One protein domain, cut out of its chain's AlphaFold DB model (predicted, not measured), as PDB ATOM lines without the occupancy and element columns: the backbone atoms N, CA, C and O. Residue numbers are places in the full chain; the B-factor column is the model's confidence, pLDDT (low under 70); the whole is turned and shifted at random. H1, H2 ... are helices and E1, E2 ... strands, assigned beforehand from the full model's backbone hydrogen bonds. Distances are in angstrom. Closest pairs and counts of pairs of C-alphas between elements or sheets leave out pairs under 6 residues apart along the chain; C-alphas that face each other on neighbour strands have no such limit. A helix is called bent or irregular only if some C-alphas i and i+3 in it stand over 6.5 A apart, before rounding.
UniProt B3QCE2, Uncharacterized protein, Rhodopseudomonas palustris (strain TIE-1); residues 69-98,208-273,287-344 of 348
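This is residues 69 to 98, 208 to 273 and 287 to 344 of the 348 residues of an uncharacterized protein of Rhodopseudomonas palustris (strain TIE-1) (UniProt B3QCE2). Four helices, H3, H4, H6 and H7, stand in an up-and-down bundle, each running against the one before it in the chain, and H1 crosses H6 on the outside of the bundle. A small hairpin of two strands, E1 and E2, packs on H6 and on residues 247 to 253 of H4, while the short H5 lies off one end of the bundle and touches no helix. The printed part has 154 residues, with seven named helices and two named strands in the order H1 E1 E2 H2 H3 H4 H5 H6 H7; the sheet E1 - E2 is antiparallel, and the class is mostly helix. The whole is compact by its radius of gyration of the C-alphas, 15.7 A, yet elongated in outline, with spans of 52, 29 and 23 A.

H1, residues 69 to 78, touches H6, residues 295 to 318, about perpendicular at 84 degrees; the closest C-alphas are those of Ala 76 and Gly 305, 3.7 A apart, and H6 touches H1 with residues 301 to 309 alone. E1, residues 82 to 85, and E2, residues 91 to 94, form an antiparallel hairpin with N 84 and O 92 at 2.9 A and N 92 and O 84 at 2.8 A, both within hydrogen-bond range. The closest C-alphas of E1 and H6 are those of Pro 83 and Ala 310, 5.2 A apart. Those of E2 and H4, residues 247 to 264, are Ala 93 and Phe 249, 4.6 A apart. H2, residues 208 to 212, only just touches H6, with 3 pairs of C-alphas within 8 A, the closest being Tyr 210 and Arg 298 at 6.8 A; H6 does so with residues 297 to 301 alone. H3, residues 222 to 241, and H4 form a helical hairpin: they touch at a shallow tilt of 17 degrees, opposite ways, with the C-alphas of Phe 229 and Ser 257 closest at 4.7 A. H4 touches H6 with residues 256 to 263 alone, and H6 touches H4 with residues 296 to 303 alone; the tilt of 32 degrees is only just shallow, they run opposite ways, and the closest C-alphas are those of Leu 263 and Lys 296, 6.7 A apart. H6 is the hub, touching four helices. H6 and H7, residues 327 to 341, form a helical hairpin at a steep tilt of 38 degrees, opposite ways, with the C-alphas of Tyr 307 and Leu 333 closest at 5.6 A. H7 touches H3 at a shallow tilt of 24 degrees, opposite ways, with the C-alphas of Pro 228 and Ala 336 closest at 4.5 A. H4 and H7 are apart. H5, residues 269 to 273, is apart from H4 and from H6. Every O i to N i+4 pair is within hydrogen-bond range in H1, H2, H4, H5, H6 and H7, and 14 of 16 are in H3.

H1 begins at C-alpha 69, (149.110, 191.546, 167.901), and measures 14.5 A from first to last C-alpha. E1 and E2 have four residues each, and H2 and H5 five each. H3 is 28.9 A long and only just irregular: C-alphas 225 and 228 are 6.7 A apart. H4 is 25.6 A long. H6, the longest helix, runs 34.2 A from (160.289, 190.108, 148.035) at C-alpha 295. H7, 21.1 A long, ends at C-alpha 341, (149.088, 195.339, 159.614).

The C-alphas farthest apart are those of Asp 288 and Val 321, at 53.9 A. Residues 99 to 207 and 274 to 286 are not printed; the gaps between C-alphas are 15.3 A from 98 to 208 and 17.4 A from 273 to 287. Of the links that are printed whole, none is long. The mean pLDDT of the printed part is 78.9, and 37 residues are under 70, among them 265 to 273, 287 to 295 and 318 to 326.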
ATOM      1  N   ALA A  69     148.194 190.879 166.980       84.31
ATOM      2  CA  ALA A  69     149.110 191.546 167.901       84.31
ATOM      3  C   ALA A  69     150.338 190.683 168.234       84.31
ATOM      4  O   ALA A  69     151.457 191.184 168.242       84.31
ATOM      5  N   GLU A  70     150.141 189.384 168.452       85.62
ATOM      6  CA  GLU A  70     151.217 188.429 168.732       85.62
ATOM      7  C   GLU A  70     152.108 188.193 167.503       85.62
ATOM      8  O   GLU A  70     153.330 188.161 167.627       85.62
ATOM      9  N   THR A  71     151.528 188.136 166.298       87.25
ATOM     10  CA  THR A  71     152.305 188.101 165.050       87.25
ATOM     11  C   THR A  71     153.156 189.357 164.890       87.25
ATOM     12  O   THR A  71     154.326 189.255 164.541       87.25
ATOM     13  N   ILE A  72     152.602 190.544 165.161       89.00
ATOM     14  CA  ILE A  72     153.349 191.808 165.077       89.00
ATOM     15  C   ILE A  72     154.485 191.848 166.104       89.00
ATOM     16  O   ILE A  72     155.591 192.250 165.751       89.00
ATOM     17  N   ALA A  73     154.247 191.379 167.333       87.94
ATOM     18  CA  ALA A  73     155.285 191.282 168.356       87.94
ATOM     19  C   ALA A  73     156.428 190.353 167.909       87.94
ATOM     20  O   ALA A  73     157.588 190.754 167.938       87.94
ATOM     21  N   ARG A  74     156.106 189.165 167.374       87.94
ATOM     22  CA  ARG A  74     157.111 188.263 166.785       87.94
ATOM     23  C   ARG A  74     157.861 188.893 165.614       87.94
ATOM     24  O   ARG A  74     159.074 188.756 165.519       87.94
ATOM     25  N   LEU A  75     157.168 189.613 164.730       89.12
ATOM     26  CA  LEU A  75     157.818 190.339 163.634       89.12
ATOM     27  C   LEU A  75     158.785 191.407 164.163       89.12
ATOM     28  O   LEU A  75     159.846 191.599 163.579       89.12
ATOM     29  N   ALA A  76     158.441 192.087 165.260       90.88
ATOM     30  CA  ALA A  76     159.308 193.070 165.903       90.88
ATOM     31  C   ALA A  76     160.533 192.439 166.580       90.88
ATOM     32  O   ALA A  76     161.583 193.080 166.636       90.88
ATOM     33  N   GLU A  77     160.420 191.201 167.070       87.56
ATOM     34  CA  GLU A  77     161.535 190.439 167.643       87.56
ATOM     35  C   GLU A  77     162.557 190.011 166.585       87.56
ATOM     36  O   GLU A  77     163.753 190.096 166.855       87.56
ATOM     37  N   VAL A  78     162.106 189.597 165.392       80.56
ATOM     38  CA  VAL A  78     162.979 189.083 164.312       80.56
ATOM     39  C   VAL A  78     163.436 190.145 163.303       80.56
ATOM     40  O   VAL A  78     164.229 189.855 162.401       80.56
ATOM     41  N   ALA A  79     162.909 191.370 163.392       79.88
ATOM     42  CA  ALA A  79     163.173 192.430 162.421       79.88
ATOM     43  C   ALA A  79     164.678 192.709 162.282       79.88
ATOM     44  O   ALA A  79     165.414 192.732 163.268       79.88
ATOM     45  N   SER A  80     165.136 192.954 161.052       74.00
ATOM     46  CA  SER A  80     166.493 193.448 160.808       74.00
ATOM     47  C   SER A  80     166.500 194.543 159.735       74.00
ATOM     48  O   SER A  80     165.946 194.344 158.645       74.00
ATOM     49  N   PRO A  81     167.110 195.712 160.004       75.81
ATOM     50  CA  PRO A  81     167.774 196.096 161.259       75.81
ATOM     51  C   PRO A  81     166.811 196.116 162.461       75.81
ATOM     52  O   PRO A  81     165.604 196.176 162.280       75.81
ATOM     53  N   GLN A  82     167.331 196.044 163.685       82.81
ATOM     54  CA  GLN A  82     166.575 196.120 164.931       82.81
ATOM     55  C   GLN A  82     166.623 197.552 165.495       82.81
ATOM     56  O   GLN A  82     167.718 198.087 165.712       82.81
ATOM     57  N   PRO A  83     165.469 198.175 165.795       88.38
ATOM     58  CA  PRO A  83     165.423 199.445 166.507       88.38
ATOM     59  C   PRO A  83     165.925 199.301 167.946       88.38
ATOM     60  O   PRO A  83     165.563 198.364 168.668       88.38
ATOM     61  N   SER A  84     166.711 200.269 168.401       88.69
ATOM     62  CA  SER A  84     167.204 200.340 169.778       88.69
ATOM     63  C   SER A  84     167.348 201.788 170.235       88.69
ATOM     64  O   SER A  84     167.231 202.706 169.431       88.69
ATOM     65  N   ILE A  85     167.562 202.006 171.530       89.94
ATOM     66  CA  ILE A  85     167.920 203.323 172.061       89.94
ATOM     67  C   ILE A  85     169.401 203.279 172.404       89.94
ATOM     68  O   ILE A  85     169.818 202.403 173.165       89.94
ATOM     69  N   ASN A  86     170.186 204.187 171.828       85.00
ATOM     70  CA  ASN A  86     171.615 204.267 172.116       85.00
ATOM     71  C   ASN A  86     171.888 204.978 173.456       85.00
ATOM     72  O   ASN A  86     170.989 205.554 174.074       85.00
ATOM     73  N   ASP A  87     173.151 204.993 173.888       85.38
ATOM     74  CA  ASP A  87     173.572 205.621 175.152       85.38
ATOM     75  C   ASP A  87     173.285 207.134 175.213       85.38
ATOM     76  O   ASP A  87     173.176 207.713 176.294       85.38
ATOM     77  N   SER A  88     173.127 207.778 174.054       83.62
ATOM     78  CA  SER A  88     172.766 209.194 173.924       83.62
ATOM     79  C   SER A  88     171.253 209.441 173.995       83.62
ATOM     80  O   SER A  88     170.816 210.584 173.858       83.62
ATOM     81  N   GLY A  89     170.437 208.399 174.187       85.44
ATOM     82  CA  GLY A  89     168.977 208.504 174.205       85.44
ATOM     83  C   GLY A  89     168.362 208.773 172.829       85.44
ATOM     84  O   GLY A  89     167.251 209.301 172.748       85.44
ATOM     85  N   GLN A  90     169.080 208.453 171.752       89.31
ATOM     86  CA  GLN A  90     168.586 208.565 170.384       89.31
ATOM     87  C   GLN A  90     168.034 207.220 169.925       89.31
ATOM     88  O   GLN A  90     168.563 206.166 170.292       89.31
ATOM     89  N   LEU A  91     167.000 207.259 169.089       90.00
ATOM     90  CA  LEU A  91     166.535 206.061 168.400       90.00
ATOM     91  C   LEU A  91     167.554 205.672 167.324       90.00
ATOM     92  O   LEU A  91     167.917 206.480 166.467       90.00
ATOM     93  N   ASP A  92     168.007 204.433 167.395       85.69
ATOM     94  CA  ASP A  92     169.057 203.858 166.571       85.69
ATOM     95  C   ASP A  92     168.554 202.601 165.850       85.69
ATOM     96  O   ASP A  92     167.542 202.010 166.240       85.69
ATOM     97  N   ALA A  93     169.256 202.183 164.800       78.19
ATOM     98  CA  ALA A  93     168.985 200.948 164.075       78.19
ATOM     99  C   ALA A  93     170.299 200.207 163.824       78.19
ATOM    100  O   ALA A  93     171.227 200.757 163.243       78.19
ATOM    101  N   GLY A  94     170.364 198.941 164.224       70.62
ATOM    102  CA  GLY A  94     171.554 198.113 164.035       70.62
ATOM    103  C   GLY A  94     171.198 196.653 163.779       70.62
ATOM    104  O   GLY A  94     170.021 196.327 163.677       70.62
ATOM    105  N   PRO A  95     172.179 195.749 163.669       63.41
ATOM    106  CA  PRO A  95     171.910 194.324 163.505       63.41
ATOM    107  C   PRO A  95     171.069 193.756 164.655       63.41
ATOM    108  O   PRO A  95     171.252 194.124 165.821       63.41
ATOM    109  N   ASN A  96     170.183 192.819 164.339       69.31
ATOM    110  CA  ASN A  96     169.448 192.059 165.330       69.31
ATOM    111  C   ASN A  96     170.363 191.000 165.950       69.31
ATOM    112  O   ASN A  96     170.643 189.968 165.359       69.31
ATOM    113  N   LYS A  97     170.835 191.235 167.172       67.88
ATOM    114  CA  LYS A  97     171.840 190.367 167.806       67.88
ATOM    115  C   LYS A  97     171.367 188.949 168.133       67.88
ATOM    116  O   LYS A  97     172.219 188.155 168.500       67.88
ATOM    117  N   LEU A  98     170.068 188.654 168.094       66.94
ATOM    118  CA  LEU A  98     169.538 187.304 168.342       66.94
ATOM    119  C   LEU A  98     169.364 186.515 167.042       66.94
ATOM    120  O   LEU A  98     169.570 185.307 167.026       66.94
ATOM    121  N   LYS A 208     160.945 181.201 158.257       67.12
ATOM    122  CA  LYS A 208     159.795 180.412 158.690       67.12
ATOM    123  C   LYS A 208     158.630 181.324 159.079       67.12
ATOM    124  O   LYS A 208     157.548 181.177 158.512       67.12
ATOM    125  N   LEU A 209     158.859 182.325 159.935       76.06
ATOM    126  CA  LEU A 209     157.825 183.287 160.333       76.06
ATOM    127  C   LEU A 209     157.239 184.026 159.123       76.06
ATOM    128  O   LEU A 209     156.023 184.212 159.040       76.06
ATOM    129  N   TYR A 210     158.077 184.429 158.167       73.88
ATOM    130  CA  TYR A 210     157.608 185.076 156.948       73.88
ATOM    131  C   TYR A 210     156.749 184.143 156.103       73.88
ATOM    132  O   TYR A 210     155.700 184.578 155.639       73.88
ATOM    133  N   SER A 211     157.141 182.879 155.941       66.81
ATOM    134  CA  SER A 211     156.359 181.886 155.193       66.81
ATOM    135  C   SER A 211     154.999 181.595 155.827       66.81
ATOM    136  O   SER A 211     154.008 181.449 155.115       66.81
ATOM    137  N   GLU A 212     154.930 181.606 157.158       75.81
ATOM    138  CA  GLU A 212     153.712 181.354 157.933       75.81
ATOM    139  C   GLU A 212     152.808 182.597 158.051       75.81
ATOM    140  O   GLU A 212     151.658 182.485 158.476       75.81
ATOM    141  N   THR A 213     153.294 183.780 157.652       80.50
ATOM    142  CA  THR A 213     152.558 185.050 157.758       80.50
ATOM    143  C   THR A 213     152.129 185.564 156.376       80.50
ATOM    144  O   THR A 213     152.880 186.294 155.721       80.50
ATOM    145  N   PRO A 214     150.912 185.233 155.903       82.25
ATOM    146  CA  PRO A 214     150.461 185.620 154.570       82.25
ATOM    147  C   PRO A 214     150.165 187.125 154.463       82.25
ATOM    148  O   PRO A 214     149.508 187.717 155.325       82.25
ATOM    149  N   VAL A 215     150.585 187.728 153.347       82.88
ATOM    150  CA  VAL A 215     150.344 189.139 153.002       82.88
ATOM    151  C   VAL A 215     149.426 189.240 151.782       82.88
ATOM    152  O   VAL A 215     149.586 188.522 150.796       82.88
ATOM    153  N   ASP A 216     148.460 190.155 151.828       86.19
ATOM    154  CA  ASP A 216     147.624 190.534 150.692       86.19
ATOM    155  C   ASP A 216     148.418 191.428 149.730       86.19
ATOM    156  O   ASP A 216     148.401 192.659 149.812       86.19
ATOM    157  N   GLU A 217     149.157 190.800 148.818       80.38
ATOM    158  CA  GLU A 217     149.986 191.517 147.847       80.38
ATOM    159  C   GLU A 217     149.199 192.358 146.838       80.38
ATOM    160  O   GLU A 217     149.763 193.288 146.255       80.38
ATOM    161  N   GLU A 218     147.917 192.039 146.626       80.56
ATOM    162  CA  GLU A 218     147.027 192.813 145.757       80.56
ATOM    163  C   GLU A 218     146.652 194.137 146.426       80.56
ATOM    164  O   GLU A 218     146.664 195.178 145.767       80.56
ATOM    165  N   LYS A 219     146.405 194.121 147.743       81.38
ATOM    166  CA  LYS A 219     146.261 195.350 148.540       81.38
ATOM    167  C   LYS A 219     147.586 196.074 148.762       81.38
ATOM    168  O   LYS A 219     147.595 197.297 148.865       81.38
ATOM    169  N   ALA A 220     148.707 195.354 148.802       79.56
ATOM    170  CA  ALA A 220     150.045 195.940 148.859       79.56
ATOM    171  C   ALA A 220     150.487 196.460 147.472       79.56
ATOM    172  O   ALA A 220     151.504 196.042 146.902       79.56
ATOM    173  N   ALA A 221     149.717 197.396 146.916       80.69
ATOM    174  CA  ALA A 221     149.961 198.005 145.616       80.69
ATOM    175  C   ALA A 221     149.823 199.533 145.656       80.69
ATOM    176  O   ALA A 221     149.075 200.103 146.449       80.69
ATOM    177  N   GLY A 222     150.549 200.205 144.757       82.31
ATOM    178  CA  GLY A 222     150.497 201.657 144.615       82.31
ATOM    179  C   GLY A 222     150.761 202.397 145.931       82.31
ATOM    180  O   GLY A 222     151.629 202.011 146.712       82.31
ATOM    181  N   LYS A 223     149.995 203.465 146.177       86.00
ATOM    182  CA  LYS A 223     150.173 204.322 147.357       86.00
ATOM    183  C   LYS A 223     149.890 203.615 148.677       86.00
ATOM    184  O   LYS A 223     150.520 203.961 149.668       86.00
ATOM    185  N   ASP A 224     148.993 202.635 148.695       83.62
ATOM    186  CA  ASP A 224     148.671 201.891 149.919       83.62
ATOM    187  C   ASP A 224     149.865 201.050 150.397       83.62
ATOM    188  O   ASP A 224     149.994 200.766 151.586       83.62
ATOM    189  N   PHE A 225     150.779 200.720 149.480       87.44
ATOM    190  CA  PHE A 225     152.048 200.079 149.791       87.44
ATOM    191  C   PHE A 225     153.179 201.067 150.078       87.44
ATOM    192  O   PHE A 225     153.914 200.842 151.030       87.44
ATOM    193  N   THR A 226     153.342 202.147 149.303       90.81
ATOM    194  CA  THR A 226     154.514 203.037 149.453       90.81
ATOM    195  C   THR A 226     154.353 204.089 150.549       90.81
ATOM    196  O   THR A 226     155.311 204.372 151.271       90.81
ATOM    197  N   ALA A 227     153.145 204.630 150.742       94.06
ATOM    198  CA  ALA A 227     152.900 205.744 151.662       94.06
ATOM    199  C   ALA A 227     153.292 205.466 153.129       94.06
ATOM    200  O   ALA A 227     153.817 206.384 153.765       94.06
ATOM    201  N   PRO A 228     153.099 204.250 153.690       95.69
ATOM    202  CA  PRO A 228     153.573 203.929 155.038       95.69
ATOM    203  C   PRO A 228     155.085 204.131 155.204       95.69
ATOM    204  O   PRO A 228     155.522 204.734 156.183       95.69
ATOM    205  N   PHE A 229     155.880 203.678 154.231       93.25
ATOM    206  CA  PHE A 229     157.340 203.783 154.278       93.25
ATOM    207  C   PHE A 229     157.814 205.220 154.026       93.25
ATOM    208  O   PHE A 229     158.674 205.720 154.752       93.25
ATOM    209  N   GLU A 230     157.207 205.911 153.054       96.56
ATOM    210  CA  GLU A 230     157.499 207.320 152.750       96.56
ATOM    211  C   GLU A 230     157.251 208.219 153.972       96.56
ATOM    212  O   GLU A 230     158.084 209.063 154.319       96.56
ATOM    213  N   GLY A 231     156.121 208.012 154.659       96.31
ATOM    214  CA  GLY A 231     155.742 208.785 155.840       96.31
ATOM    215  C   GLY A 231     156.736 208.630 156.991       96.31
ATOM    216  O   GLY A 231     157.133 209.626 157.603       96.31
ATOM    217  N   VAL A 232     157.189 207.399 157.262       96.75
ATOM    218  CA  VAL A 232     158.199 207.147 158.301       96.75
ATOM    219  C   VAL A 232     159.555 207.724 157.902       96.75
ATOM    220  O   VAL A 232     160.173 208.395 158.726       96.75
ATOM    221  N   ALA A 233     160.002 207.550 156.655       93.50
ATOM    222  CA  ALA A 233     161.277 208.098 156.187       93.50
ATOM    223  C   ALA A 233     161.321 209.636 156.278       93.50
ATOM    224  O   ALA A 233     162.323 210.216 156.709       93.50
ATOM    225  N   GLN A 234     160.220 210.315 155.935       96.56
ATOM    226  CA  GLN A 234     160.121 211.769 156.068       96.56
ATOM    227  C   GLN A 234     160.165 212.213 157.537       96.56
ATOM    228  O   GLN A 234     160.882 213.157 157.877       96.56
ATOM    229  N   ALA A 235     159.435 211.530 158.423       95.38
ATOM    230  CA  ALA A 235     159.444 211.846 159.848       95.38
ATOM    231  C   ALA A 235     160.805 211.551 160.504       95.38
ATOM    232  O   ALA A 235     161.276 212.348 161.317       95.38
ATOM    233  N   ALA A 236     161.466 210.459 160.110       93.75
ATOM    234  CA  ALA A 236     162.803 210.092 160.567       93.75
ATOM    235  C   ALA A 236     163.840 211.145 160.162       93.75
ATOM    236  O   ALA A 236     164.680 211.513 160.977       93.75
ATOM    237  N   LYS A 237     163.734 211.708 158.951       94.94
ATOM    238  CA  LYS A 237     164.589 212.820 158.511       94.94
ATOM    239  C   LYS A 237     164.454 214.039 159.424       94.94
ATOM    240  O   LYS A 237     165.454 214.565 159.894       94.94
ATOM    241  N   HIS A 238     163.225 214.458 159.722       92.62
ATOM    242  CA  HIS A 238     162.993 215.583 160.632       92.62
ATOM    243  C   HIS A 238     163.506 215.307 162.052       92.62
ATOM    244  O   HIS A 238     164.054 216.201 162.693       92.62
ATOM    245  N   ALA A 239     163.350 214.076 162.542       90.94
ATOM    246  CA  ALA A 239     163.860 213.676 163.847       90.94
ATOM    247  C   ALA A 239     165.400 213.625 163.874       90.94
ATOM    248  O   ALA A 239     166.010 214.022 164.865       90.94
ATOM    249  N   HIS A 240     166.036 213.212 162.777       92.50
ATOM    250  CA  HIS A 240     167.491 213.213 162.632       92.50
ATOM    251  C   HIS A 240     168.044 214.640 162.658       92.50
ATOM    252  O   HIS A 240     168.971 214.927 163.410       92.50
ATOM    253  N   ASP A 241     167.421 215.559 161.913       90.56
ATOM    254  CA  ASP A 241     167.796 216.980 161.905       90.56
ATOM    255  C   ASP A 241     167.658 217.624 163.301       90.56
ATOM    256  O   ASP A 241     168.371 218.572 163.629       90.56
ATOM    257  N   ALA A 242     166.771 217.085 164.145       88.31
ATOM    258  CA  ALA A 242     166.591 217.480 165.541       88.31
ATOM    259  C   ALA A 242     167.518 216.742 166.535       88.31
ATOM    260  O   ALA A 242     167.425 216.976 167.740       88.31
ATOM    261  N   GLY A 243     168.397 215.852 166.061       88.50
ATOM    262  CA  GLY A 243     169.323 215.076 166.892       88.50
ATOM    263  C   GLY A 243     168.665 213.954 167.698       88.50
ATOM    264  O   GLY A 243     169.233 213.504 168.689       88.50
ATOM    265  N   LEU A 244     167.473 213.513 167.300       88.44
ATOM    266  CA  LEU A 244     166.657 212.541 168.029       88.44
ATOM    267  C   LEU A 244     166.831 211.100 167.534       88.44
ATOM    268  O   LEU A 244     166.579 210.147 168.263       88.44
ATOM    269  N   VAL A 245     167.265 210.920 166.291       91.12
ATOM    270  CA  VAL A 245     167.588 209.598 165.742       91.12
ATOM    271  C   VAL A 245     168.987 209.616 165.148       91.12
ATOM    272  O   VAL A 245     169.488 210.675 164.765       91.12
ATOM    273  N   THR A 246     169.620 208.451 165.080       87.94
ATOM    274  CA  THR A 246     170.948 208.299 164.480       87.94
ATOM    275  C   THR A 246     170.890 208.343 162.951       87.94
ATOM    276  O   THR A 246     169.828 208.216 162.331       87.94
ATOM    277  N   GLY A 247     172.058 208.505 162.323       76.50
ATOM    278  CA  GLY A 247     172.193 208.370 160.872       76.50
ATOM    279  C   GLY A 247     171.823 206.969 160.374       76.50
ATOM    280  O   GLY A 247     171.250 206.847 159.294       76.50
ATOM    281  N   ASP A 248     172.063 205.933 161.181       70.31
ATOM    282  CA  ASP A 248     171.764 204.543 160.825       70.31
ATOM    283  C   ASP A 248     170.253 204.273 160.817       70.31
ATOM    284  O   ASP A 248     169.732 203.669 159.876       70.31
ATOM    285  N   PHE A 249     169.508 204.820 161.786       86.00
ATOM    286  CA  PHE A 249     168.042 204.778 161.763       86.00
ATOM    287  C   PHE A 249     167.462 205.524 160.548       86.00
ATOM    288  O   PHE A 249     166.534 205.040 159.886       86.00
ATOM    289  N   LEU A 250     168.022 206.692 160.211       86.25
ATOM    290  CA  LEU A 250     167.624 207.435 159.013       86.25
ATOM    291  C   LEU A 250     167.896 206.629 157.732       86.25
ATOM    292  O   LEU A 250     167.014 206.521 156.882       86.25
ATOM    293  N   ALA A 251     169.081 206.030 157.610       64.62
ATOM    294  CA  ALA A 251     169.452 205.216 156.456       64.62
ATOM    295  C   ALA A 251     168.545 203.985 156.306       64.62
ATOM    296  O   ALA A 251     168.090 203.690 155.200       64.62
ATOM    297  N   ALA A 252     168.214 203.307 157.411       71.56
ATOM    298  CA  ALA A 252     167.304 202.164 157.411       71.56
ATOM    299  C   ALA A 252     165.908 202.540 156.888       71.56
ATOM    300  O   ALA A 252     165.383 201.896 155.979       71.56
ATOM    301  N   THR A 253     165.318 203.618 157.415       82.50
ATOM    302  CA  THR A 253     163.976 204.066 157.001       82.50
ATOM    303  C   THR A 253     163.935 204.545 155.547       82.50
ATOM    304  O   THR A 253     162.984 204.226 154.830       82.50
ATOM    305  N   GLN A 254     164.976 205.242 155.076       75.88
ATOM    306  CA  GLN A 254     165.106 205.643 153.671       75.88
ATOM    307  C   GLN A 254     165.261 204.435 152.743       75.88
ATOM    308  O   GLN A 254     164.525 204.332 151.764       75.88
ATOM    309  N   GLY A 255     166.132 203.480 153.083       68.12
ATOM    310  CA  GLY A 255     166.333 202.267 152.288       68.12
ATOM    311  C   GLY A 255     165.064 201.416 152.164       68.12
ATOM    312  O   GLY A 255     164.751 200.917 151.079       68.12
ATOM    313  N   MET A 256     164.275 201.302 153.240       79.00
ATOM    314  CA  MET A 256     162.969 200.630 153.190       79.00
ATOM    315  C   MET A 256     161.979 201.368 152.273       79.00
ATOM    316  O   MET A 256     161.298 200.726 151.473       79.00
ATOM    317  N   SER A 257     161.936 202.704 152.331       83.62
ATOM    318  CA  SER A 257     161.087 203.518 151.448       83.62
ATOM    319  C   SER A 257     161.487 203.407 149.978       83.62
ATOM    320  O   SER A 257     160.618 203.262 149.122       83.62
ATOM    321  N   GLU A 258     162.781 203.448 149.668       74.00
ATOM    322  CA  GLU A 258     163.291 203.279 148.304       74.00
ATOM    323  C   GLU A 258     162.959 201.887 147.760       74.00
ATOM    324  O   GLU A 258     162.469 201.752 146.637       74.00
ATOM    325  N   THR A 259     163.146 200.851 148.581       68.56
ATOM    326  CA  THR A 259     162.805 199.472 148.215       68.56
ATOM    327  C   THR A 259     161.308 199.324 147.940       68.56
ATOM    328  O   THR A 259     160.925 198.738 146.927       68.56
ATOM    329  N   ALA A 260     160.449 199.894 148.793       76.94
ATOM    330  CA  ALA A 260     159.004 199.899 148.571       76.94
ATOM    331  C   ALA A 260     158.641 200.618 147.260       76.94
ATOM    332  O   ALA A 260     157.834 200.114 146.476       76.94
ATOM    333  N   GLN A 261     159.296 201.742 146.959       77.50
ATOM    334  CA  GLN A 261     159.088 202.464 145.706       77.50
ATOM    335  C   GLN A 261     159.437 201.601 144.491       77.50
ATOM    336  O   GLN A 261     158.629 201.488 143.569       77.50
ATOM    337  N   VAL A 262     160.596 200.937 144.505       72.69
ATOM    338  CA  VAL A 262     161.021 200.028 143.430       72.69
ATOM    339  C   VAL A 262     160.007 198.897 143.248       72.69
ATOM    340  O   VAL A 262     159.516 198.673 142.141       72.69
ATOM    341  N   LEU A 263     159.625 198.225 144.334       68.81
ATOM    342  CA  LEU A 263     158.678 197.109 144.289       68.81
ATOM    343  C   LEU A 263     157.266 197.528 143.853       68.81
ATOM    344  O   LEU A 263     156.558 196.718 143.257       68.81
ATOM    345  N   SER A 264     156.859 198.777 144.096       76.12
ATOM    346  CA  SER A 264     155.564 199.303 143.639       76.12
ATOM    347  C   SER A 264     155.453 199.392 142.112       76.12
ATOM    348  O   SER A 264     154.348 199.378 141.575       76.12
ATOM    349  N   THR A 265     156.594 199.460 141.418       69.88
ATOM    350  CA  THR A 265     156.667 199.543 139.952       69.88
ATOM    351  C   THR A 265     156.767 198.183 139.266       69.88
ATOM    352  O   THR A 265     156.658 198.105 138.041       69.88
ATOM    353  N   LEU A 266     156.962 197.108 140.035       63.06
ATOM    354  CA  LEU A 266     157.023 195.754 139.500       63.06
ATOM    355  C   LEU A 266     155.606 195.189 139.297       63.06
ATOM    356  O   LEU A 266     154.733 195.408 140.142       63.06
ATOM    357  N   PRO A 267     155.363 194.431 138.211       56.34
ATOM    358  CA  PRO A 267     154.105 193.709 138.037       56.34
ATOM    359  C   PRO A 267     153.893 192.719 139.194       56.34
ATOM    360  O   PRO A 267     154.850 192.142 139.713       56.34
ATOM    361  N   LEU A 268     152.636 192.530 139.610       56.06
ATOM    362  CA  LEU A 268     152.268 191.621 140.705       56.06
ATOM    363  C   LEU A 268     152.831 190.213 140.441       56.06
ATOM    364  O   LEU A 268     152.743 189.717 139.319       56.06
ATOM    365  N   ALA A 269     153.360 189.533 141.465       49.84
ATOM    366  CA  ALA A 269     153.956 188.195 141.329       49.84
ATOM    367  C   ALA A 269     152.996 187.178 140.666       49.84
ATOM    368  O   ALA A 269     153.405 186.374 139.826       49.84
ATOM    369  N   ARG A 270     151.686 187.302 140.924       46.97
ATOM    370  CA  ARG A 270     150.629 186.510 140.268       46.97
ATOM    371  C   ARG A 270     150.507 186.742 138.760       46.97
ATOM    372  O   ARG A 270     150.029 185.869 138.043       46.97
ATOM    373  N   GLU A 271     150.922 187.894 138.249       38.59
ATOM    374  CA  GLU A 271     150.934 188.184 136.813       38.59
ATOM    375  C   GLU A 271     152.058 187.416 136.092       38.59
ATOM    376  O   GLU A 271     151.910 187.050 134.925       38.59
ATOM    377  N   ILE A 272     153.146 187.097 136.805       40.12
ATOM    378  CA  ILE A 272     154.243 186.239 136.333       40.12
ATOM    379  C   ILE A 272     153.823 184.761 136.376       40.12
ATOM    380  O   ILE A 272     154.059 184.034 135.410       40.12
ATOM    381  N   GLU A 273     153.129 184.329 137.433       41.06
ATOM    382  CA  GLU A 273     152.575 182.968 137.533       41.06
ATOM    383  C   GLU A 273     151.466 182.706 136.505       41.06
ATOM    384  O   GLU A 273     151.483 181.674 135.844       41.06
ATOM    385  N   ASN A 287     149.412 171.549 149.197       31.39
ATOM    386  CA  ASN A 287     150.294 171.433 150.361       31.39
ATOM    387  C   ASN A 287     151.760 171.133 150.001       31.39
ATOM    388  O   ASN A 287     152.648 171.429 150.794       31.39
ATOM    389  N   ASP A 288     152.032 170.583 148.813       27.53
ATOM    390  CA  ASP A 288     153.397 170.285 148.344       27.53
ATOM    391  C   ASP A 288     154.030 171.467 147.590       27.53
ATOM    392  O   ASP A 288     155.190 171.419 147.171       27.53
ATOM    393  N   ARG A 289     153.271 172.549 147.387       33.03
ATOM    394  CA  ARG A 289     153.780 173.784 146.795       33.03
ATOM    395  C   ARG A 289     154.453 174.608 147.883       33.03
ATOM    396  O   ARG A 289     153.797 175.350 148.605       33.03
ATOM    397  N   ILE A 290     155.780 174.535 147.952       35.34
ATOM    398  CA  ILE A 290     156.566 175.562 148.644       35.34
ATOM    399  C   ILE A 290     156.294 176.876 147.907       35.34
ATOM    400  O   ILE A 290     156.793 177.076 146.800       35.34
ATOM    401  N   VAL A 291     155.463 177.748 148.482       42.88
ATOM    402  CA  VAL A 291     155.296 179.119 147.993       42.88
ATOM    403  C   VAL A 291     156.464 179.913 148.570       42.88
ATOM    404  O   VAL A 291     156.470 180.185 149.771       42.88
ATOM    405  N   PRO A 292     157.497 180.242 147.776       49.31
ATOM    406  CA  PRO A 292     158.598 181.040 148.286       49.31
ATOM    407  C   PRO A 292     158.045 182.386 148.755       49.31
ATOM    408  O   PRO A 292     157.298 183.040 148.024       49.31
ATOM    409  N   VAL A 293     158.427 182.812 149.963       59.22
ATOM    410  CA  VAL A 293     158.118 184.160 150.463       59.22
ATOM    411  C   VAL A 293     158.549 185.156 149.389       59.22
ATOM    412  O   VAL A 293     159.684 185.099 148.906       59.22
ATOM    413  N   SER A 294     157.661 186.050 148.965       65.94
ATOM    414  CA  SER A 294     158.000 187.018 147.920       65.94
ATOM    415  C   SER A 294     158.854 188.162 148.480       65.94
ATOM    416  O   SER A 294     158.862 188.440 149.681       65.94
ATOM    417  N   THR A 295     159.565 188.892 147.614       66.38
ATOM    418  CA  THR A 295     160.289 190.108 148.035       66.38
ATOM    419  C   THR A 295     159.337 191.153 148.627       66.38
ATOM    420  O   THR A 295     159.690 191.833 149.586       66.38
ATOM    421  N   LYS A 296     158.110 191.261 148.101       73.00
ATOM    422  CA  LYS A 296     157.105 192.203 148.606       73.00
ATOM    423  C   LYS A 296     156.618 191.808 149.999       73.00
ATOM    424  O   LYS A 296     156.564 192.664 150.878       73.00
ATOM    425  N   GLN A 297     156.344 190.523 150.220       80.31
ATOM    426  CA  GLN A 297     155.986 189.983 151.529       80.31
ATOM    427  C   GLN A 297     157.090 190.252 152.555       80.31
ATOM    428  O   GLN A 297     156.801 190.805 153.612       80.31
ATOM    429  N   ARG A 298     158.363 189.996 152.218       76.38
ATOM    430  CA  ARG A 298     159.497 190.331 153.101       76.38
ATOM    431  C   ARG A 298     159.540 191.808 153.472       76.38
ATOM    432  O   ARG A 298     159.727 192.127 154.639       76.38
ATOM    433  N   VAL A 299     159.355 192.710 152.507       81.75
ATOM    434  CA  VAL A 299     159.380 194.160 152.764       81.75
ATOM    435  C   VAL A 299     158.230 194.596 153.671       81.75
ATOM    436  O   VAL A 299     158.460 195.367 154.600       81.75
ATOM    437  N   VAL A 300     157.018 194.075 153.456       88.94
ATOM    438  CA  VAL A 300     155.866 194.358 154.329       88.94
ATOM    439  C   VAL A 300     156.123 193.860 155.751       88.94
ATOM    440  O   VAL A 300     155.951 194.622 156.698       88.94
ATOM    441  N   LEU A 301     156.554 192.606 155.902       89.94
ATOM    442  CA  LEU A 301     156.738 191.969 157.206       89.94
ATOM    443  C   LEU A 301     157.922 192.562 157.982       89.94
ATOM    444  O   LEU A 301     157.771 192.883 159.159       89.94
ATOM    445  N   ASN A 302     159.056 192.797 157.315       86.00
ATOM    446  CA  ASN A 302     160.216 193.439 157.930       86.00
ATOM    447  C   ASN A 302     159.922 194.896 158.309       86.00
ATOM    448  O   ASN A 302     160.267 195.328 159.403       86.00
ATOM    449  N   GLY A 303     159.249 195.649 157.430       88.69
ATOM    450  CA  GLY A 303     158.833 197.021 157.720       88.69
ATOM    451  C   GLY A 303     157.880 197.091 158.913       88.69
ATOM    452  O   GLY A 303     158.072 197.909 159.808       88.69
ATOM    453  N   LEU A 304     156.895 196.191 158.969       95.06
ATOM    454  CA  LEU A 304     155.955 196.099 160.085       95.06
ATOM    455  C   LEU A 304     156.666 195.784 161.408       95.06
ATOM    456  O   LEU A 304     156.420 196.470 162.400       95.06
ATOM    457  N   GLY A 305     157.572 194.802 161.413       92.69
ATOM    458  CA  GLY A 305     158.378 194.462 162.586       92.69
ATOM    459  C   GLY A 305     159.270 195.619 163.042       92.69
ATOM    460  O   GLY A 305     159.232 196.014 164.207       92.69
ATOM    461  N   PHE A 306     160.003 196.232 162.111       91.56
ATOM    462  CA  PHE A 306     160.880 197.368 162.393       91.56
ATOM    463  C   PHE A 306     160.115 198.569 162.964       91.56
ATOM    464  O   PHE A 306     160.519 199.141 163.976       91.56
ATOM    465  N   TYR A 307     158.986 198.953 162.360       97.00
ATOM    466  CA  TYR A 307     158.207 200.103 162.828       97.00
ATOM    467  C   TYR A 307     157.512 199.844 164.165       97.00
ATOM    468  O   TYR A 307     157.484 200.746 165.004       97.00
ATOM    469  N   SER A 308     157.016 198.623 164.396       95.06
ATOM    470  CA  SER A 308     156.447 198.239 165.694       95.06
ATOM    471  C   SER A 308     157.507 198.275 166.791       95.06
ATOM    472  O   SER A 308     157.305 198.913 167.822       95.06
ATOM    473  N   GLY A 309     158.682 197.685 166.540       92.94
ATOM    474  CA  GLY A 309     159.795 197.723 167.487       92.94
ATOM    475  C   GLY A 309     160.253 199.151 167.799       92.94
ATOM    476  O   GLY A 309     160.556 199.471 168.947       92.94
ATOM    477  N   ALA A 310     160.262 200.044 166.806       93.12
ATOM    478  CA  ALA A 310     160.618 201.446 167.001       93.12
ATOM    479  C   ALA A 310     159.580 202.201 167.856       93.12
ATOM    480  O   ALA A 310     159.970 202.927 168.774       93.12
ATOM    481  N   ASP A 311     158.278 202.014 167.596       92.69
ATOM    482  CA  ASP A 311     157.205 202.614 168.409       92.69
ATOM    483  C   ASP A 311     157.268 202.121 169.862       92.69
ATOM    484  O   ASP A 311     157.199 202.923 170.794       92.69
ATOM    485  N   GLU A 312     157.507 200.823 170.070       90.44
ATOM    486  CA  GLU A 312     157.666 200.237 171.402       90.44
ATOM    487  C   GLU A 312     158.850 200.828 172.173       90.44
ATOM    488  O   GLU A 312     158.710 201.171 173.350       90.44
ATOM    489  N   ARG A 313     160.019 200.988 171.537       90.06
ATOM    490  CA  ARG A 313     161.200 201.587 172.186       90.06
ATOM    491  C   ARG A 313     160.949 203.046 172.567       90.06
ATOM    492  O   ARG A 313     161.284 203.450 173.682       90.06
ATOM    493  N   LEU A 314     160.287 203.815 171.700       87.25
ATOM    494  CA  LEU A 314     159.879 205.188 172.014       87.25
ATOM    495  C   LEU A 314     158.837 205.236 173.145       87.25
ATOM    496  O   LEU A 314     158.918 206.105 174.015       87.25
ATOM    497  N   ALA A 315     157.894 204.291 173.193       83.81
ATOM    498  CA  ALA A 315     156.923 204.173 174.280       83.81
ATOM    499  C   ALA A 315     157.569 203.760 175.617       83.81
ATOM    500  O   ALA A 315     157.141 204.205 176.681       83.81
ATOM    501  N   GLN A 316     158.631 202.954 175.598       78.56
ATOM    502  CA  GLN A 316     159.398 202.615 176.801       78.56
ATOM    503  C   GLN A 316     160.169 203.829 177.338       78.56
ATOM    504  O   GLN A 316     160.130 204.095 178.540       78.56
ATOM    505  N   MET A 317     160.780 204.626 176.451       72.25
ATOM    506  CA  MET A 317     161.392 205.911 176.818       72.25
ATOM    507  C   MET A 317     160.373 206.927 177.331       72.25
ATOM    508  O   MET A 317     160.706 207.779 178.154       72.25
ATOM    509  N   ALA A 318     159.127 206.847 176.862       64.88
ATOM    510  CA  ALA A 318     158.077 207.770 177.253       64.88
ATOM    511  C   ALA A 318     157.799 207.776 178.760       64.88
ATOM    512  O   ALA A 318     157.539 208.814 179.373       64.88
ATOM    513  N   ASN A 319     157.942 206.606 179.371       57.75
ATOM    514  CA  ASN A 319     157.796 206.419 180.805       57.75
ATOM    515  C   ASN A 319     158.991 206.984 181.606       57.75
ATOM    516  O   ASN A 319     158.943 207.018 182.833       57.75
ATOM    517  N   MET A 320     160.040 207.473 180.928       53.25
ATOM    518  CA  MET A 320     161.262 208.046 181.499       53.25
ATOM    519  C   MET A 320     161.362 209.567 181.249       53.25
ATOM    520  O   MET A 320     162.345 210.038 180.707       53.25
ATOM    521  N   VAL A 321     160.355 210.357 181.653       48.16
ATOM    522  CA  VAL A 321     160.376 211.828 181.931       48.16
ATOM    523  C   VAL A 321     160.857 212.812 180.822       48.16
ATOM    524  O   VAL A 321     160.578 214.004 180.929       48.16
ATOM    525  N   THR A 322     161.478 212.396 179.714       52.16
ATOM    526  CA  THR A 322     162.118 213.292 178.719       52.16
ATOM    527  C   THR A 322     161.414 213.366 177.356       52.16
ATOM    528  O   THR A 322     162.070 213.489 176.323       52.16
ATOM    529  N   ILE A 323     160.076 213.325 177.299       48.88
ATOM    530  CA  ILE A 323     159.350 213.472 176.022       48.88
ATOM    531  C   ILE A 323     158.843 214.898 175.823       48.88
ATOM    532  O   ILE A 323     157.739 215.254 176.230       48.88
ATOM    533  N   ALA A 324     159.597 215.701 175.092       50.12
ATOM    534  CA  ALA A 324     159.009 216.850 174.407       50.12
ATOM    535  C   ALA A 324     159.241 216.820 172.885       50.12
ATOM    536  O   ALA A 324     158.754 217.708 172.193       50.12
ATOM    537  N   SER A 325     159.924 215.800 172.336       58.94
ATOM    538  CA  SER A 325     160.597 215.966 171.034       58.94
ATOM    539  C   SER A 325     160.192 215.000 169.900       58.94
ATOM    540  O   SER A 325     160.510 215.287 168.754       58.94
ATOM    541  N   TYR A 326     159.451 213.908 170.146       66.50
ATOM    542  CA  TYR A 326     159.124 212.884 169.122       66.50
ATOM    543  C   TYR A 326     157.702 212.839 168.488       66.50
ATOM    544  O   TYR A 326     157.450 211.884 167.746       66.50
ATOM    545  N   PRO A 327     156.741 213.774 168.694       76.06
ATOM    546  CA  PRO A 327     155.353 213.555 168.248       76.06
ATOM    547  C   PRO A 327     155.158 213.180 166.763       76.06
ATOM    548  O   PRO A 327     154.360 212.275 166.492       76.06
ATOM    549  N   PRO A 328     155.867 213.798 165.792       87.06
ATOM    550  CA  PRO A 328     155.689 213.459 164.378       87.06
ATOM    551  C   PRO A 328     156.162 212.044 164.029       87.06
ATOM    552  O   PRO A 328     155.473 211.343 163.291       87.06
ATOM    553  N   LEU A 329     157.297 211.603 164.586       90.56
ATOM    554  CA  LEU A 329     157.845 210.272 164.317       90.56
ATOM    555  C   LEU A 329     156.966 209.173 164.919       90.56
ATOM    556  O   LEU A 329     156.635 208.221 164.223       90.56
ATOM    557  N   VAL A 330     156.509 209.345 166.163       91.12
ATOM    558  CA  VAL A 330     155.569 208.405 166.804       91.12
ATOM    559  C   VAL A 330     154.276 208.290 165.992       91.12
ATOM    560  O   VAL A 330     153.771 207.196 165.758       91.12
ATOM    561  N   THR A 331     153.749 209.418 165.511       92.62
ATOM    562  CA  THR A 331     152.529 209.423 164.691       92.62
ATOM    563  C   THR A 331     152.736 208.681 163.369       92.62
ATOM    564  O   THR A 331     151.868 207.906 162.959       92.62
ATOM    565  N   ALA A 332     153.883 208.885 162.715       95.56
ATOM    566  CA  ALA A 332     154.223 208.206 161.469       95.56
ATOM    567  C   ALA A 332     154.400 206.694 161.670       95.56
ATOM    568  O   ALA A 332     153.831 205.922 160.903       95.56
ATOM    569  N   LEU A 333     155.106 206.271 162.725       95.44
ATOM    570  CA  LEU A 333     155.301 204.858 163.061       95.44
ATOM    571  C   LEU A 333     153.966 204.155 163.316       95.44
ATOM    572  O   LEU A 333     153.683 203.148 162.676       95.44
ATOM    573  N   LYS A 334     153.098 204.728 164.157       94.25
ATOM    574  CA  LYS A 334     151.764 204.163 164.429       94.25
ATOM    575  C   LYS A 334     150.910 204.064 163.173       94.25
ATOM    576  O   LYS A 334     150.297 203.033 162.922       94.25
ATOM    577  N   SER A 335     150.917 205.115 162.353       95.19
ATOM    578  CA  SER A 335     150.186 205.118 161.083       95.19
ATOM    579  C   SER A 335     150.707 204.040 160.128       95.19
ATOM    580  O   SER A 335     149.914 203.390 159.449       95.19
ATOM    581  N   ALA A 336     152.025 203.825 160.088       95.69
ATOM    582  CA  ALA A 336     152.641 202.798 159.260       95.69
ATOM    583  C   ALA A 336     152.348 201.382 159.775       95.69
ATOM    584  O   ALA A 336     151.976 200.524 158.976       95.69
ATOM    585  N   VAL A 337     152.429 201.142 161.087       95.56
ATOM    586  CA  VAL A 337     152.054 199.860 161.715       95.56
ATOM    587  C   VAL A 337     150.582 199.537 161.445       95.56
ATOM    588  O   VAL A 337     150.254 198.432 161.008       95.56
ATOM    589  N   ASP A 338     149.685 200.512 161.600       93.94
ATOM    590  CA  ASP A 338     148.261 200.348 161.298       93.94
ATOM    591  C   ASP A 338     148.005 200.050 159.815       93.94
ATOM    592  O   ASP A 338     147.139 199.239 159.484       93.94
ATOM    593  N   ALA A 339     148.724 200.709 158.906       93.00
ATOM    594  CA  ALA A 339     148.572 200.495 157.471       93.00
ATOM    595  C   ALA A 339     149.114 199.126 157.036       93.00
ATOM    596  O   ALA A 339     148.396 198.362 156.391       93.00
ATOM    597  N   LEU A 340     150.340 198.780 157.438       92.44
ATOM    598  CA  LEU A 340     150.983 197.520 157.066       92.44
ATOM    599  C   LEU A 340     150.299 196.313 157.718       92.44
ATOM    600  O   LEU A 340     150.125 195.286 157.066       92.44
ATOM    601  N   SER A 341     149.817 196.434 158.958       92.25
ATOM    602  CA  SER A 341     149.088 195.339 159.614       92.25
ATOM    603  C   SER A 341     147.783 194.978 158.893       92.25
ATOM    604  O   SER A 341     147.376 193.817 158.900       92.25
ATOM    605  N   LYS A 342     147.125 195.935 158.220       91.00
ATOM    606  CA  LYS A 342     145.929 195.681 157.391       91.00
ATOM    607  C   LYS A 342     146.222 194.845 156.148       91.00
ATOM    608  O   LYS A 342     145.283 194.268 155.605       91.00
ATOM    609  N   LEU A 343     147.486 194.750 155.740       89.00
ATOM    610  CA  LEU A 343     147.926 193.891 154.643       89.00
ATOM    611  C   LEU A 343     148.098 192.429 155.080       89.00
ATOM    612  O   LEU A 343     148.250 191.567 154.223       89.00
ATOM    613  N   LEU A 344     148.060 192.122 156.381       87.31
ATOM    614  CA  LEU A 344     148.151 190.746 156.867       87.31
ATOM    615  C   LEU A 344     146.832 189.990 156.654       87.31
ATOM    616  O   LEU A 344     145.777 190.412 157.146       87.31
TER     617      LEU A 344